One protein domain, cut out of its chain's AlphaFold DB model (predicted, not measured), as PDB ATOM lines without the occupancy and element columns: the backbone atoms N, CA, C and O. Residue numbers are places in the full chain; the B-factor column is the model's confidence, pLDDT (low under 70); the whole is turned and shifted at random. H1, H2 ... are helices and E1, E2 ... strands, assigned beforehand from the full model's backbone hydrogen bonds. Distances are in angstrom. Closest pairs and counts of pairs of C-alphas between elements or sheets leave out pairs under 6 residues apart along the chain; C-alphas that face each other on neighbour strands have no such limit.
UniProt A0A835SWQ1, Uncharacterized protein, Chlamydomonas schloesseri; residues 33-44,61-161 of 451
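This is residues 33 to 44 and 61 to 161 of the 451 residues of an uncharacterized protein of Chlamydomonas schloesseri (UniProt A0A835SWQ1). A strongly twisted sheet of three long antiparallel strands, E1, E4 and E5, makes the middle, and the small hairpin E2 and E3 lies to one side of it, near E1. Two short helices lie far out on opposite sides, H1 beyond one side of the sheet and H2 beyond the other, H2 at the end of a tail that leaves E5 and folds back, with residues 146 to 156 standing free. The printed part has 113 residues with five named strands and two named helices, in the order E1 H1 E2 E3 E4 E5 H2. The class is mixed, helices and strands, with 47 residues, under half, in named elements. The whole is only just loose, close to compact, with a radius of gyration of the C-alphas of 16.2 A and spans of 47 by 39 by 26 A.

E1, residues 33 to 41, is an edge strand of the sheet E1 - E4 - E5 and is antiparallel to its neighbour E4, residues 115 to 125, at 160 degrees between directions; N 35 and O 122 are within hydrogen-bond range at 2.8 A. E5, residues 136 to 142, is the other edge strand and forms a hairpin with E4, antiparallel at 154 degrees, with N 117 and O 140 at 2.8 A. H1, residues 63 to 67, is not on this sheet, but only just, with 4 pairs of C-alphas within 10 A. E2, residues 84 to 86, is near E1, with 5 pairs of C-alphas within 10 A. E2 forms an antiparallel hairpin with E3, residues 109 to 111, at 157 degrees; N 86 and O 109 are 2.9 A apart. E3 and E4 are apart, although a tight link of 3 residues joins them. H2, residues 153 to 161, is not on the three-stranded sheet and is apart from H1. The O i to N i+4 pair of H1 is within hydrogen-bond range, and in H2 3 of 5 are.

E1 begins at C-alpha 33 (204.754, 162.514, 195.308) and is 25.9 A long. E4 runs 32.5 A to C-alpha 125 (207.790, 161.117, 200.459), and E5 18.9 A. H2 is 13.0 A long and ends at C-alpha 161 (184.577, 150.580, 189.434). H1, E2 and E3 are shorter, at 6.2, 5.9 and 6.5 A.

The C-alphas farthest apart, of Ala 130 and Gly 148, are 52.3 A apart. Residues 45 to 60 are not printed, and C-alphas 44 and 61 are 18.8 A apart across this cut. The links H1 to E2 and E2 to E3 are long, with 16 and 22 residues; within the second, residues 96 to 97 pair antiparallel with 103 to 104. Mean pLDDT of the printed part is 74.7, with residues 43 to 44, 61 to 83, 87 to 93 and 150 to 161 under 70.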
ATOM      1  N   HIS A  33     204.722 162.468 196.761       81.25
ATOM      2  CA  HIS A  33     204.754 162.514 195.308       81.25
ATOM      3  C   HIS A  33     204.870 161.086 194.780       81.25
ATOM      4  O   HIS A  33     205.589 160.271 195.347       81.25
ATOM      5  N   ALA A  34     204.150 160.764 193.713       83.50
ATOM      6  CA  ALA A  34     204.289 159.489 193.025       83.50
ATOM      7  C   ALA A  34     204.577 159.761 191.548       83.50
ATOM      8  O   ALA A  34     203.951 160.641 190.956       83.50
ATOM      9  N   THR A  35     205.535 159.034 190.982       82.50
ATOM     10  CA  THR A  35     205.927 159.111 189.572       82.50
ATOM     11  C   THR A  35     205.696 157.758 188.916       82.50
ATOM     12  O   THR A  35     205.857 156.715 189.545       82.50
ATOM     13  N   VAL A  36     205.271 157.767 187.654       84.25
ATOM     14  CA  VAL A  36     204.960 156.547 186.906       84.25
ATOM     15  C   VAL A  36     205.822 156.494 185.656       84.25
ATOM     16  O   VAL A  36     205.880 157.465 184.903       84.25
ATOM     17  N   GLU A  37     206.479 155.361 185.441       85.50
ATOM     18  CA  GLU A  37     207.373 155.106 184.312       85.50
ATOM     19  C   GLU A  37     206.914 153.851 183.554       85.50
ATOM     20  O   GLU A  37     206.393 152.910 184.156       85.50
ATOM     21  N   LEU A  38     207.066 153.848 182.224       86.06
ATOM     22  CA  LEU A  38     206.694 152.725 181.358       86.06
ATOM     23  C   LEU A  38     207.922 152.160 180.671       86.06
ATOM     24  O   LEU A  38     208.729 152.911 180.123       86.06
ATOM     25  N   TYR A  39     207.979 150.837 180.612       86.31
ATOM     26  CA  TYR A  39     208.995 150.098 179.885       86.31
ATOM     27  C   TYR A  39     208.320 149.103 178.956       86.31
ATOM     28  O   TYR A  39     207.474 148.316 179.380       86.31
ATOM     29  N   HIS A  40     208.707 149.125 177.684       85.50
ATOM     30  CA  HIS A  40     208.350 148.058 176.761       85.50
ATOM     31  C   HIS A  40     209.174 146.813 177.092       85.50
ATOM     32  O   HIS A  40     210.391 146.895 177.269       85.50
ATOM     33  N   ARG A  41     208.512 145.660 177.183       85.12
ATOM     34  CA  ARG A  41     209.166 144.370 177.365       85.12
ATOM     35  C   ARG A  41     209.229 143.691 175.996       85.12
ATOM     36  O   ARG A  41     208.186 143.244 175.519       85.12
ATOM     37  N   PRO A  42     210.408 143.598 175.357       70.69
ATOM     38  CA  PRO A  42     210.522 142.828 174.127       70.69
ATOM     39  C   PRO A  42     210.094 141.384 174.406       70.69
ATOM     40  O   PRO A  42     210.362 140.850 175.489       70.69
ATOM     41  N   ALA A  43     209.390 140.775 173.453       62.34
ATOM     42  CA  ALA A  43     209.056 139.363 173.522       62.34
ATOM     43  C   ALA A  43     210.372 138.575 173.567       62.34
ATOM     44  O   ALA A  43     211.088 138.496 172.573       62.34
ATOM     45  N   ALA A  44     210.738 138.071 174.744       53.62
ATOM     46  CA  ALA A  44     211.810 137.097 174.847       53.62
ATOM     47  C   ALA A  44     211.275 135.782 174.271       53.62
ATOM     48  O   ALA A  44     210.182 135.362 174.656       53.62
ATOM     49  N   LEU A  61     217.253 151.748 187.689       50.34
ATOM     50  CA  LEU A  61     216.556 150.796 186.815       50.34
ATOM     51  C   LEU A  61     217.313 149.452 186.809       50.34
ATOM     52  O   LEU A  61     218.548 149.492 186.808       50.34
ATOM     53  N   PRO A  62     216.641 148.285 186.749       57.72
ATOM     54  CA  PRO A  62     217.330 147.020 186.540       57.72
ATOM     55  C   PRO A  62     218.248 147.112 185.316       57.72
ATOM     56  O   PRO A  62     217.801 147.452 184.221       57.72
ATOM     57  N   GLU A  63     219.537 146.842 185.507       58.44
ATOM     58  CA  GLU A  63     220.591 147.086 184.511       58.44
ATOM     59  C   GLU A  63     220.320 146.360 183.180       58.44
ATOM     60  O   GLU A  63     220.577 146.902 182.105       58.44
ATOM     61  N   HIS A  64     219.650 145.202 183.246       55.38
ATOM     62  CA  HIS A  64     219.199 144.444 182.079       55.38
ATOM     63  C   HIS A  64     218.167 145.195 181.215       55.38
ATOM     64  O   HIS A  64     218.228 145.111 179.993       55.38
ATOM     65  N   LEU A  65     217.257 145.983 181.804       55.09
ATOM     66  CA  LEU A  65     216.295 146.798 181.043       55.09
ATOM     67  C   LEU A  65     216.966 148.017 180.401       55.09
ATOM     68  O   LEU A  65     216.540 148.472 179.342       55.09
ATOM     69  N   ARG A  66     218.033 148.540 181.020       57.44
ATOM     70  CA  ARG A  66     218.791 149.684 180.494       57.44
ATOM     71  C   ARG A  66     219.685 149.282 179.321       57.44
ATOM     72  O   ARG A  66     219.780 150.032 178.353       57.44
ATOM     73  N   ALA A  67     220.286 148.093 179.387       59.66
ATOM     74  CA  ALA A  67     221.161 147.559 178.345       59.66
ATOM     75  C   ALA A  67     220.436 147.356 177.001       59.66
ATOM     76  O   ALA A  67     221.006 147.638 175.950       59.66
ATOM     77  N   HIS A  68     219.160 146.958 177.024       55.75
ATOM     78  CA  HIS A  68     218.372 146.748 175.801       55.75
ATOM     79  C   HIS A  68     217.954 148.043 175.080       55.75
ATOM     80  O   HIS A  68     217.620 147.990 173.900       55.75
ATOM     81  N   CYS A  69     218.022 149.202 175.742       52.75
ATOM     82  CA  CYS A  69     217.668 150.506 175.164       52.75
ATOM     83  C   CYS A  69     218.885 151.420 174.933       52.75
ATOM     84  O   CYS A  69     218.716 152.615 174.698       52.75
ATOM     85  N   ALA A  70     220.111 150.888 175.002       55.44
ATOM     86  CA  ALA A  70     221.339 151.684 174.910       55.44
ATOM     87  C   ALA A  70     221.538 152.386 173.548       55.44
ATOM     88  O   ALA A  70     222.342 153.310 173.458       55.44
ATOM     89  N   SER A  71     220.787 152.001 172.508       53.03
ATOM     90  CA  SER A  71     220.749 152.720 171.230       53.03
ATOM     91  C   SER A  71     219.306 152.992 170.778       53.03
ATOM     92  O   SER A  71     218.702 152.158 170.100       53.03
ATOM     93  N   PRO A  72     218.729 154.160 171.119       51.81
ATOM     94  CA  PRO A  72     217.356 154.516 170.743       51.81
ATOM     95  C   PRO A  72     217.149 154.683 169.226       51.81
ATOM     96  O   PRO A  72     216.011 154.803 168.781       51.81
ATOM     97  N   ALA A  73     218.223 154.679 168.425       50.88
ATOM     98  CA  ALA A  73     218.171 154.850 166.973       50.88
ATOM     99  C   ALA A  73     217.893 153.551 166.188       50.88
ATOM    100  O   ALA A  73     217.464 153.623 165.041       50.88
ATOM    101  N   LEU A  74     218.139 152.373 166.773       49.50
ATOM    102  CA  LEU A  74     218.101 151.086 166.054       49.50
ATOM    103  C   LEU A  74     216.776 150.334 166.188       49.50
ATOM    104  O   LEU A  74     216.524 149.383 165.455       49.50
ATOM    105  N   VAL A  75     215.934 150.736 167.135       62.22
ATOM    106  CA  VAL A  75     214.756 149.970 167.520       62.22
ATOM    107  C   VAL A  75     213.607 150.942 167.781       62.22
ATOM    108  O   VAL A  75     213.644 151.646 168.792       62.22
ATOM    109  N   PRO A  76     212.582 151.008 166.906       53.66
ATOM    110  CA  PRO A  76     211.527 152.013 167.008       53.66
ATOM    111  C   PRO A  76     210.892 152.051 168.402       53.66
ATOM    112  O   PRO A  76     210.765 153.122 168.984       53.66
ATOM    113  N   TRP A  77     210.598 150.893 169.007       62.50
ATOM    114  CA  TRP A  77     209.957 150.819 170.327       62.50
ATOM    115  C   TRP A  77     210.826 151.297 171.506       62.50
ATOM    116  O   TRP A  77     210.298 151.478 172.602       62.50
ATOM    117  N   CYS A  78     212.128 151.531 171.308       61.03
ATOM    118  CA  CYS A  78     213.011 152.156 172.301       61.03
ATOM    119  C   CYS A  78     212.952 153.693 172.263       61.03
ATOM    120  O   CYS A  78     213.487 154.351 173.157       61.03
ATOM    121  N   ASN A  79     212.299 154.282 171.259       68.75
ATOM    122  CA  ASN A  79     212.058 155.713 171.219       68.75
ATOM    123  C   ASN A  79     210.965 156.077 172.240       68.75
ATOM    124  O   ASN A  79     209.791 155.761 172.050       68.75
ATOM    125  N   GLY A  80     211.348 156.789 173.306       60.53
ATOM    126  CA  GLY A  80     210.443 157.240 174.373       60.53
ATOM    127  C   GLY A  80     209.325 158.191 173.925       60.53
ATOM    128  O   GLY A  80     208.501 158.588 174.740       60.53
ATOM    129  N   THR A  81     209.281 158.566 172.642       60.44
ATOM    130  CA  THR A  81     208.149 159.286 172.036       60.44
ATOM    131  C   THR A  81     207.042 158.365 171.508       60.44
ATOM    132  O   THR A  81     205.919 158.834 171.333       60.44
ATOM    133  N   LEU A  82     207.319 157.073 171.272       58.50
ATOM    134  CA  LEU A  82     206.350 156.123 170.697       58.50
ATOM    135  C   LEU A  82     205.390 155.515 171.715       58.50
ATOM    136  O   LEU A  82     204.320 155.042 171.339       58.50
ATOM    137  N   TYR A  83     205.756 155.526 172.991       67.75
ATOM    138  CA  TYR A  83     204.822 155.250 174.067       67.75
ATOM    139  C   TYR A  83     204.663 156.514 174.898       67.75
ATOM    140  O   TYR A  83     205.639 157.150 175.292       67.75
ATOM    141  N   ARG A  84     203.419 156.916 175.140       77.00
ATOM    142  CA  ARG A  84     203.117 158.151 175.860       77.00
ATOM    143  C   ARG A  84     202.127 157.855 176.962       77.00
ATOM    144  O   ARG A  84     201.053 157.312 176.714       77.00
ATOM    145  N   PHE A  85     202.470 158.277 178.172       74.94
ATOM    146  CA  PHE A  85     201.466 158.480 179.200       74.94
ATOM    147  C   PHE A  85     200.821 159.835 178.980       74.94
ATOM    148  O   PHE A  85     201.462 160.876 179.115       74.94
ATOM    149  N   ASP A  86     199.547 159.811 178.621       75.19
ATOM    150  CA  ASP A  86     198.725 161.001 178.646       75.19
ATOM    151  C   ASP A  86     197.986 161.028 179.981       75.19
ATOM    152  O   ASP A  86     197.076 160.239 180.229       75.19
ATOM    153  N   THR A  87     198.397 161.931 180.864       66.69
ATOM    154  CA  THR A  87     197.728 162.175 182.149       66.69
ATOM    155  C   THR A  87     196.520 163.111 181.996       66.69
ATOM    156  O   THR A  87     195.948 163.567 182.990       66.69
ATOM    157  N   GLY A  88     196.122 163.408 180.753       64.94
ATOM    158  CA  GLY A  88     195.094 164.368 180.384       64.94
ATOM    159  C   GLY A  88     195.611 165.808 180.411       64.94
ATOM    160  O   GLY A  88     196.802 166.078 180.536       64.94
ATOM    161  N   ASN A  89     194.688 166.773 180.369       53.19
ATOM    162  CA  ASN A  89     194.982 168.218 180.340       53.19
ATOM    163  C   ASN A  89     195.643 168.764 181.632       53.19
ATOM    164  O   ASN A  89     195.764 169.974 181.829       53.19
ATOM    165  N   ARG A  90     196.043 167.880 182.554       55.22
ATOM    166  CA  ARG A  90     196.792 168.226 183.758       55.22
ATOM    167  C   ARG A  90     198.275 168.065 183.464       55.22
ATOM    168  O   ARG A  90     198.750 166.968 183.200       55.22
ATOM    169  N   ARG A  91     199.006 169.178 183.564       48.75
ATOM    170  CA  ARG A  91     200.467 169.245 183.383       48.75
ATOM    171  C   ARG A  91     201.262 168.385 184.372       48.75
ATOM    172  O   ARG A  91     202.469 168.268 184.209       48.75
ATOM    173  N   SER A  92     200.624 167.812 185.388       52.09
ATOM    174  CA  SER A  92     201.275 166.931 186.345       52.09
ATOM    175  C   SER A  92     200.602 165.561 186.322       52.09
ATOM    176  O   SER A  92     199.394 165.443 186.531       52.09
ATOM    177  N   GLY A  93     201.392 164.505 186.118       63.62
ATOM    178  CA  GLY A  93     201.010 163.119 186.412       63.62
ATOM    179  C   GLY A  93     200.849 162.850 187.909       63.62
ATOM    180  O   GLY A  93     201.171 161.768 188.391       63.62
ATOM    181  N   GLU A  94     200.399 163.852 188.662       72.38
ATOM    182  CA  GLU A  94     200.215 163.780 190.098       72.38
ATOM    183  C   GLU A  94     199.006 162.916 190.427       72.38
ATOM    184  O   GLU A  94     197.885 163.149 189.965       72.38
ATOM    185  N   ALA A  95     199.250 161.931 191.284       82.00
ATOM    186  CA  ALA A  95     198.195 161.116 191.843       82.00
ATOM    187  C   ALA A  95     197.281 161.963 192.732       82.00
ATOM    188  O   ALA A  95     197.731 162.777 193.545       82.00
ATOM    189  N   LYS A  96     195.978 161.708 192.655       86.25
ATOM    190  CA  LYS A  96     195.035 162.174 193.662       86.25
ATOM    191  C   LYS A  96     195.120 161.236 194.862       86.25
ATOM    192  O   LYS A  96     194.660 160.101 194.802       86.25
ATOM    193  N   PHE A  97     195.692 161.717 195.960       83.56
ATOM    194  CA  PHE A  97     195.711 160.964 197.212       83.56
ATOM    195  C   PHE A  97     194.363 161.075 197.924       83.56
ATOM    196  O   PHE A  97     193.883 162.170 198.234       83.56
ATOM    197  N   ARG A  98     193.761 159.929 198.215       87.12
ATOM    198  CA  ARG A  98     192.606 159.811 199.098       87.12
ATOM    199  C   ARG A  98     193.034 159.829 200.562       87.12
ATOM    200  O   ARG A  98     194.190 159.609 200.923       87.12
ATOM    201  N   SER A  99     192.077 160.118 201.438       84.38
ATOM    202  CA  SER A  99     192.298 160.215 202.886       84.38
ATOM    203  C   SER A  99     192.691 158.885 203.546       84.38
ATOM    204  O   SER A  99     193.266 158.913 204.637       84.38
ATOM    205  N   ASP A 100     192.413 157.762 202.880       86.62
ATOM    206  CA  ASP A 100     192.774 156.385 203.244       86.62
ATOM    207  C   ASP A 100     194.207 155.993 202.834       86.62
ATOM    208  O   ASP A 100     194.663 154.907 203.184       86.62
ATOM    209  N   GLY A 101     194.938 156.886 202.157       83.44
ATOM    210  CA  GLY A 101     196.304 156.638 201.694       83.44
ATOM    211  C   GLY A 101     196.391 155.999 200.308       83.44
ATOM    212  O   GLY A 101     197.490 155.659 199.882       83.44
ATOM    213  N   VAL A 102     195.271 155.853 199.592       86.44
ATOM    214  CA  VAL A 102     195.259 155.357 198.210       86.44
ATOM    215  C   VAL A 102     195.583 156.493 197.240       86.44
ATOM    216  O   VAL A 102     195.044 157.593 197.357       86.44
ATOM    217  N   ALA A 103     196.465 156.228 196.280       86.75
ATOM    218  CA  ALA A 103     196.799 157.133 195.186       86.75
ATOM    219  C   ALA A 103     196.000 156.739 193.930       86.75
ATOM    220  O   ALA A 103     196.032 155.580 193.526       86.75
ATOM    221  N   GLU A 104     195.272 157.682 193.326       88.00
ATOM    222  CA  GLU A 104     194.437 157.446 192.139       88.00
ATOM    223  C   GLU A 104     194.847 158.356 190.969       88.00
ATOM    224  O   GLU A 104     195.035 159.562 191.145       88.00
ATOM    225  N   TRP A 105     194.901 157.801 189.754       87.88
ATOM    226  CA  TRP A 105     195.114 158.548 188.509       87.88
ATOM    227  C   TRP A 105     193.901 158.385 187.577       87.88
ATOM    228  O   TRP A 105     193.918 157.554 186.672       87.88
ATOM    229  N   PRO A 106     192.824 159.167 187.771       81.44
ATOM    230  CA  PRO A 106     191.535 158.931 187.109       81.44
ATOM    231  C   PRO A 106     191.523 159.221 185.602       81.44
ATOM    232  O   PRO A 106     190.541 158.929 184.930       81.44
ATOM    233  N   SER A 107     192.572 159.842 185.066       81.12
ATOM    234  CA  SER A 107     192.654 160.245 183.654       81.12
ATOM    235  C   SER A 107     193.914 159.724 182.975       81.12
ATOM    236  O   SER A 107     194.333 160.270 181.959       81.12
ATOM    237  N   MET A 108     194.545 158.701 183.554       83.12
ATOM    238  CA  MET A 108     195.739 158.108 182.975       83.12
ATOM    239  C   MET A 108     195.367 157.283 181.746       83.12
ATOM    240  O   MET A 108     194.611 156.320 181.839       83.12
ATOM    241  N   ARG A 109     195.916 157.669 180.596       85.44
ATOM    242  CA  ARG A 109     195.822 156.930 179.339       85.44
ATOM    243  C   ARG A 109     197.210 156.491 178.908       85.44
ATOM    244  O   ARG A 109     198.162 157.272 178.958       85.44
ATOM    245  N   VAL A 110     197.309 155.234 178.498       86.62
ATOM    246  CA  VAL A 110     198.545 154.641 177.994       86.62
ATOM    247  C   VAL A 110     198.407 154.485 176.491       86.62
ATOM    248  O   VAL A 110     197.471 153.845 176.024       86.62
ATOM    249  N   TRP A 111     199.340 155.071 175.750       85.19
ATOM    250  CA  TRP A 111     199.464 154.895 174.308       85.19
ATOM    251  C   TRP A 111     200.756 154.135 174.037       85.19
ATOM    252  O   TRP A 111     201.792 154.470 174.613       85.19
ATOM    253  N   GLY A 112     200.701 153.124 173.178       89.81
ATOM    254  CA  GLY A 112     201.853 152.310 172.813       89.81
ATOM    255  C   GLY A 112     201.512 151.343 171.686       89.81
ATOM    256  O   GLY A 112     200.354 151.225 171.283       89.81
ATOM    257  N   TRP A 113     202.535 150.669 171.176       87.81
ATOM    258  CA  TRP A 113     202.368 149.599 170.200       87.81
ATOM    259  C   TRP A 113     201.804 148.342 170.873       87.81
ATOM    260  O   TRP A 113     201.963 148.175 172.080       87.81
ATOM    261  N   PRO A 114     201.156 147.439 170.124       92.19
ATOM    262  CA  PRO A 114     200.765 146.145 170.662       92.19
ATOM    263  C   PRO A 114     201.993 145.387 171.180       92.19
ATOM    264  O   PRO A 114     202.990 145.263 170.469       92.19
ATOM    265  N   GLY A 115     201.942 144.901 172.417       92.69
ATOM    266  CA  GLY A 115     203.099 144.290 173.066       92.69
ATOM    267  C   GLY A 115     202.974 144.195 174.580       92.69
ATOM    268  O   GLY A 115     202.004 144.664 175.175       92.69
ATOM    269  N   ALA A 116     203.960 143.568 175.219       92.56
ATOM    270  CA  ALA A 116     204.031 143.465 176.671       92.56
ATOM    271  C   ALA A 116     204.740 144.692 177.260       92.56
ATOM    272  O   ALA A 116     205.780 145.129 176.772       92.56
ATOM    273  N   TYR A 117     204.202 145.224 178.350       92.81
ATOM    274  CA  TYR A 117     204.721 146.401 179.031       92.81
ATOM    275  C   TYR A 117     204.831 146.169 180.536       92.81
ATOM    276  O   TYR A 117     204.073 145.411 181.145       92.81
ATOM    277  N   LEU A 118     205.797 146.856 181.138       93.19
ATOM    278  CA  LEU A 118     205.972 146.976 182.577       93.19
ATOM    279  C   LEU A 118     205.788 148.441 182.959       93.19
ATOM    280  O   LEU A 118     206.554 149.302 182.531       93.19
ATOM    281  N   MET A 119     204.783 148.725 183.777       92.50
ATOM    282  CA  MET A 119     204.612 150.021 184.418       92.50
ATOM    283  C   MET A 119     205.174 149.969 185.825       92.50
ATOM    284  O   MET A 119     204.795 149.120 186.629       92.50
ATOM    285  N   VAL A 120     206.084 150.889 186.111       91.44
ATOM    286  CA  VAL A 120     206.742 151.016 187.403       91.44
ATOM    287  C   VAL A 120     206.254 152.299 188.052       91.44
ATOM    288  O   VAL A 120     206.401 153.389 187.502       91.44
ATOM    289  N   VAL A 121     205.636 152.164 189.219       91.81
ATOM    290  CA  VAL A 121     205.149 153.285 190.017       91.81
ATOM    291  C   VAL A 121     206.098 153.486 191.187       91.81
ATOM    292  O   VAL A 121     206.227 152.629 192.066       91.81
ATOM    293  N   TRP A 122     206.745 154.641 191.202       89.62
ATOM    294  CA  TRP A 122     207.605 155.090 192.281       89.62
ATOM    295  C   TRP A 122     206.823 156.022 193.199       89.62
ATOM    296  O   TRP A 122     206.044 156.858 192.746       89.62
ATOM    297  N   ALA A 123     207.054 155.912 194.502       89.12
ATOM    298  CA  ALA A 123     206.533 156.859 195.477       89.12
ATOM    299  C   ALA A 123     207.693 157.483 196.257       89.12
ATOM    300  O   ALA A 123     208.542 156.784 196.803       89.12
ATOM    301  N   ALA A 124     207.706 158.810 196.312       86.81
ATOM    302  CA  ALA A 124     208.658 159.625 197.045       86.81
ATOM    303  C   ALA A 124     207.911 160.459 198.096       86.81
ATOM    304  O   ALA A 124     207.047 161.280 197.785       86.81
ATOM    305  N   GLY A 125     208.231 160.247 199.370       86.25
ATOM    306  CA  GLY A 125     207.790 161.117 200.459       86.25
ATOM    307  C   GLY A 125     208.852 162.154 200.802       86.25
ATOM    308  O   GLY A 125     210.030 161.953 200.532       86.25
ATOM    309  N   SER A 126     208.465 163.225 201.496       84.88
ATOM    310  CA  SER A 126     209.430 164.170 202.086       84.88
ATOM    311  C   SER A 126     210.422 163.522 203.060       84.88
ATOM    312  O   SER A 126     211.428 164.130 203.405       84.88
ATOM    313  N   ASP A 127     210.091 162.319 203.533       85.81
ATOM    314  CA  ASP A 127     210.857 161.534 204.494       85.81
ATOM    315  C   ASP A 127     211.360 160.234 203.823       85.81
ATOM    316  O   ASP A 127     211.395 159.177 204.454       85.81
ATOM    317  N   ALA A 128     211.691 160.291 202.524       76.00
ATOM    318  CA  ALA A 128     212.131 159.139 201.723       76.00
ATOM    319  C   ALA A 128     213.330 158.393 202.337       76.00
ATOM    320  O   ALA A 128     213.411 157.174 202.231       76.00
ATOM    321  N   ASP A 129     214.210 159.093 203.057       82.69
ATOM    322  CA  ASP A 129     215.363 158.472 203.723       82.69
ATOM    323  C   ASP A 129     214.965 157.623 204.943       82.69
ATOM    324  O   ASP A 129     215.694 156.718 205.345       82.69
ATOM    325  N   ALA A 130     213.807 157.903 205.551       88.25
ATOM    326  CA  ALA A 130     213.339 157.193 206.740       88.25
ATOM    327  C   ALA A 130     212.615 155.882 206.401       88.25
ATOM    328  O   ALA A 130     212.556 154.978 207.237       88.25
ATOM    329  N   TYR A 131     212.061 155.774 205.191       85.56
ATOM    330  CA  TYR A 131     211.305 154.610 204.747       85.56
ATOM    331  C   TYR A 131     211.727 154.222 203.335       85.56
ATOM    332  O   TYR A 131     211.444 154.930 202.374       85.56
ATOM    333  N   LYS A 132     212.344 153.046 203.203       86.94
ATOM    334  CA  LYS A 132     212.597 152.446 201.893       86.94
ATOM    335  C   LYS A 132     211.259 151.989 201.304       86.94
ATOM    336  O   LYS A 132     210.692 151.004 201.770       86.94
ATOM    337  N   ILE A 133     210.751 152.724 200.317       88.81
ATOM    338  CA  ILE A 133     209.550 152.351 199.562       88.81
ATOM    339  C   ILE A 133     209.998 151.560 198.333       88.81
ATOM    340  O   ILE A 133     210.799 152.044 197.536       88.81
ATOM    341  N   GLU A 134     209.513 150.328 198.204       92.69
ATOM    342  CA  GLU A 134     209.766 149.495 197.029       92.69
ATOM    343  C   GLU A 134     208.849 149.931 195.873       92.69
ATOM    344  O   GLU A 134     207.667 150.204 196.118       92.69
ATOM    345  N   PRO A 135     209.359 150.048 194.632       92.12
ATOM    346  CA  PRO A 135     208.526 150.407 193.491       92.12
ATOM    347  C   PRO A 135     207.465 149.338 193.221       92.12
ATOM    348  O   PRO A 135     207.732 148.139 193.282       92.12
ATOM    349  N   LEU A 136     206.260 149.779 192.862       92.00
ATOM    350  CA  LEU A 136     205.201 148.880 192.422       92.00
ATOM    351  C   LEU A 136     205.373 148.600 190.927       92.00
ATOM    352  O   LEU A 136     205.284 149.518 190.115       92.00
ATOM    353  N   VAL A 137     205.587 147.335 190.568       91.94
ATOM    354  CA  VAL A 137     205.736 146.896 189.173       91.94
ATOM    355  C   VAL A 137     204.462 146.190 188.715       91.94
ATOM    356  O   VAL A 137     204.028 145.213 189.323       91.94
ATOM    357  N   LEU A 138     203.866 146.681 187.632       92.50
ATOM    358  CA  LEU A 138     202.631 146.179 187.039       92.50
ATOM    359  C   LEU A 138     202.909 145.740 185.602       92.50
ATOM    360  O   LEU A 138     203.323 146.547 184.774       92.50
ATOM    361  N   ALA A 139     202.677 144.463 185.304       91.25
ATOM    362  CA  ALA A 139     202.771 143.936 183.947       91.25
ATOM    363  C   ALA A 139     201.403 143.997 183.259       91.25
ATOM    364  O   ALA A 139     200.402 143.598 183.853       91.25
ATOM    365  N   PHE A 140     201.369 144.462 182.013       91.75
ATOM    366  CA  PHE A 140     200.179 144.418 181.163       91.75
ATOM    367  C   PHE A 140     200.564 144.244 179.694       91.75
ATOM    368  O   PHE A 140     201.714 144.457 179.315       91.75
ATOM    369  N   THR A 141     199.594 143.870 178.867       92.81
ATOM    370  CA  THR A 141     199.770 143.720 177.421       92.81
ATOM    371  C   THR A 141     198.846 144.699 176.715       92.81
ATOM    372  O   THR A 141     197.656 144.750 177.020       92.81
ATOM    373  N   LEU A 142     199.396 145.498 175.803       91.25
ATOM    374  CA  LEU A 142     198.614 146.297 174.867       91.25
ATOM    375  C   LEU A 142     198.246 145.407 173.681       91.25
ATOM    376  O   LEU A 142     199.123 144.827 173.041       91.25
ATOM    377  N   GLU A 143     196.954 145.283 173.405       90.75
ATOM    378  CA  GLU A 143     196.451 144.582 172.225       90.75
ATOM    379  C   GLU A 143     196.262 145.563 171.060       90.75
ATOM    380  O   GLU A 143     196.053 146.760 171.257       90.75
ATOM    381  N   SER A 144     196.346 145.062 169.828       88.00
ATOM    382  CA  SER A 144     196.013 145.841 168.633       88.00
ATOM    383  C   SER A 144     194.501 145.992 168.495       88.00
ATOM    384  O   SER A 144     193.794 144.984 168.549       88.00
ATOM    385  N   CYS A 145     194.014 147.199 168.205       81.88
ATOM    386  CA  CYS A 145     192.630 147.386 167.768       81.88
ATOM    387  C   CYS A 145     192.401 146.657 166.436       81.88
ATOM    388  O   CYS A 145     193.220 146.790 165.520       81.88
ATOM    389  N   GLN A 146     191.303 145.910 166.294       85.12
ATOM    390  CA  GLN A 146     190.916 145.399 164.980       85.12
ATOM    391  C   GLN A 146     190.340 146.519 164.108       85.12
ATOM    392  O   GLN A 146     189.805 147.513 164.603       85.12
ATOM    393  N   PHE A 147     190.449 146.378 162.785       71.44
ATOM    394  CA  PHE A 147     189.823 147.322 161.860       71.44
ATOM    395  C   PHE A 147     188.314 147.394 162.120       71.44
ATOM    396  O   PHE A 147     187.630 146.374 162.116       71.44
ATOM    397  N   GLY A 148     187.805 148.608 162.345       80.44
ATOM    398  CA  GLY A 148     186.395 148.851 162.665       80.44
ATOM    399  C   GLY A 148     186.033 148.697 164.146       80.44
ATOM    400  O   GLY A 148     184.912 149.030 164.525       80.44
ATOM    401  N   GLU A 149     186.963 148.261 164.997       78.44
ATOM    402  CA  GLU A 149     186.762 148.212 166.443       78.44
ATOM    403  C   GLU A 149     186.977 149.616 167.026       78.44
ATOM    404  O   GLU A 149     188.086 150.156 167.031       78.44
ATOM    405  N   MET A 150     185.896 150.246 167.489       62.19
ATOM    406  CA  MET A 150     186.002 151.456 168.298       62.19
ATOM    407  C   MET A 150     186.305 151.054 169.737       62.19
ATOM    408  O   MET A 150     185.635 150.190 170.298       62.19
ATOM    409  N   LEU A 151     187.310 151.693 170.337       62.91
ATOM    410  CA  LEU A 151     187.660 151.485 171.737       62.91
ATOM    411  C   LEU A 151     186.459 151.862 172.619       62.91
ATOM    412  O   LEU A 151     186.152 153.045 172.774       62.91
ATOM    413  N   ASP A 152     185.786 150.863 173.195       66.19
ATOM    414  CA  ASP A 152     184.682 151.091 174.125       66.19
ATOM    415  C   ASP A 152     185.226 151.590 175.472       66.19
ATOM    416  O   ASP A 152     185.613 150.834 176.371       66.19
ATOM    417  N   LEU A 153     185.265 152.916 175.602       61.56
ATOM    418  CA  LEU A 153     185.691 153.605 176.814       61.56
ATOM    419  C   LEU A 153     184.739 153.354 177.996       61.56
ATOM    420  O   LEU A 153     185.157 153.498 179.148       61.56
ATOM    421  N   GLU A 154     183.481 152.967 177.755       58.28
ATOM    422  CA  GLU A 154     182.525 152.686 178.825       58.28
ATOM    423  C   GLU A 154     182.770 151.324 179.475       58.28
ATOM    424  O   GLU A 154     182.693 151.212 180.703       58.28
ATOM    425  N   ALA A 155     183.083 150.294 178.684       57.50
ATOM    426  CA  ALA A 155     183.428 148.968 179.198       57.50
ATOM    427  C   ALA A 155     184.696 149.018 180.067       57.50
ATOM    428  O   ALA A 155     184.710 148.497 181.189       57.50
ATOM    429  N   ALA A 156     185.719 149.746 179.604       49.72
ATOM    430  CA  ALA A 156     186.941 149.983 180.368       49.72
ATOM    431  C   ALA A 156     186.656 150.726 181.689       49.72
ATOM    432  O   ALA A 156     187.147 150.329 182.746       49.72
ATOM    433  N   ALA A 157     185.805 151.758 181.674       50.69
ATOM    434  CA  ALA A 157     185.442 152.508 182.881       50.69
ATOM    435  C   ALA A 157     184.639 151.674 183.902       50.69
ATOM    436  O   ALA A 157     184.819 151.834 185.114       50.69
ATOM    437  N   LYS A 158     183.776 150.758 183.440       55.41
ATOM    438  CA  LYS A 158     182.954 149.897 184.310       55.41
ATOM    439  C   LYS A 158     183.801 148.885 185.089       55.41
ATOM    440  O   LYS A 158     183.543 148.687 186.279       55.41
ATOM    441  N   GLN A 159     184.850 148.308 184.496       52.06
ATOM    442  CA  GLN A 159     185.708 147.326 185.184       52.06
ATOM    443  C   GLN A 159     186.446 147.912 186.396       52.06
ATOM    444  O   GLN A 159     186.418 147.313 187.476       52.06
ATOM    445  N   PHE A 160     187.012 149.117 186.279       48.22
ATOM    446  CA  PHE A 160     187.731 149.762 187.388       48.22
ATOM    447  C   PHE A 160     186.832 150.144 188.570       48.22
ATOM    448  O   PHE A 160     187.308 150.228 189.699       48.22
ATOM    449  N   SER A 161     185.526 150.310 188.348       45.00
ATOM    450  CA  SER A 161     184.577 150.580 189.434       45.00
ATOM    451  C   SER A 161     184.273 149.352 190.309       45.00
ATOM    452  O   SER A 161     183.786 149.507 191.428       45.00
TER     453      SER A 161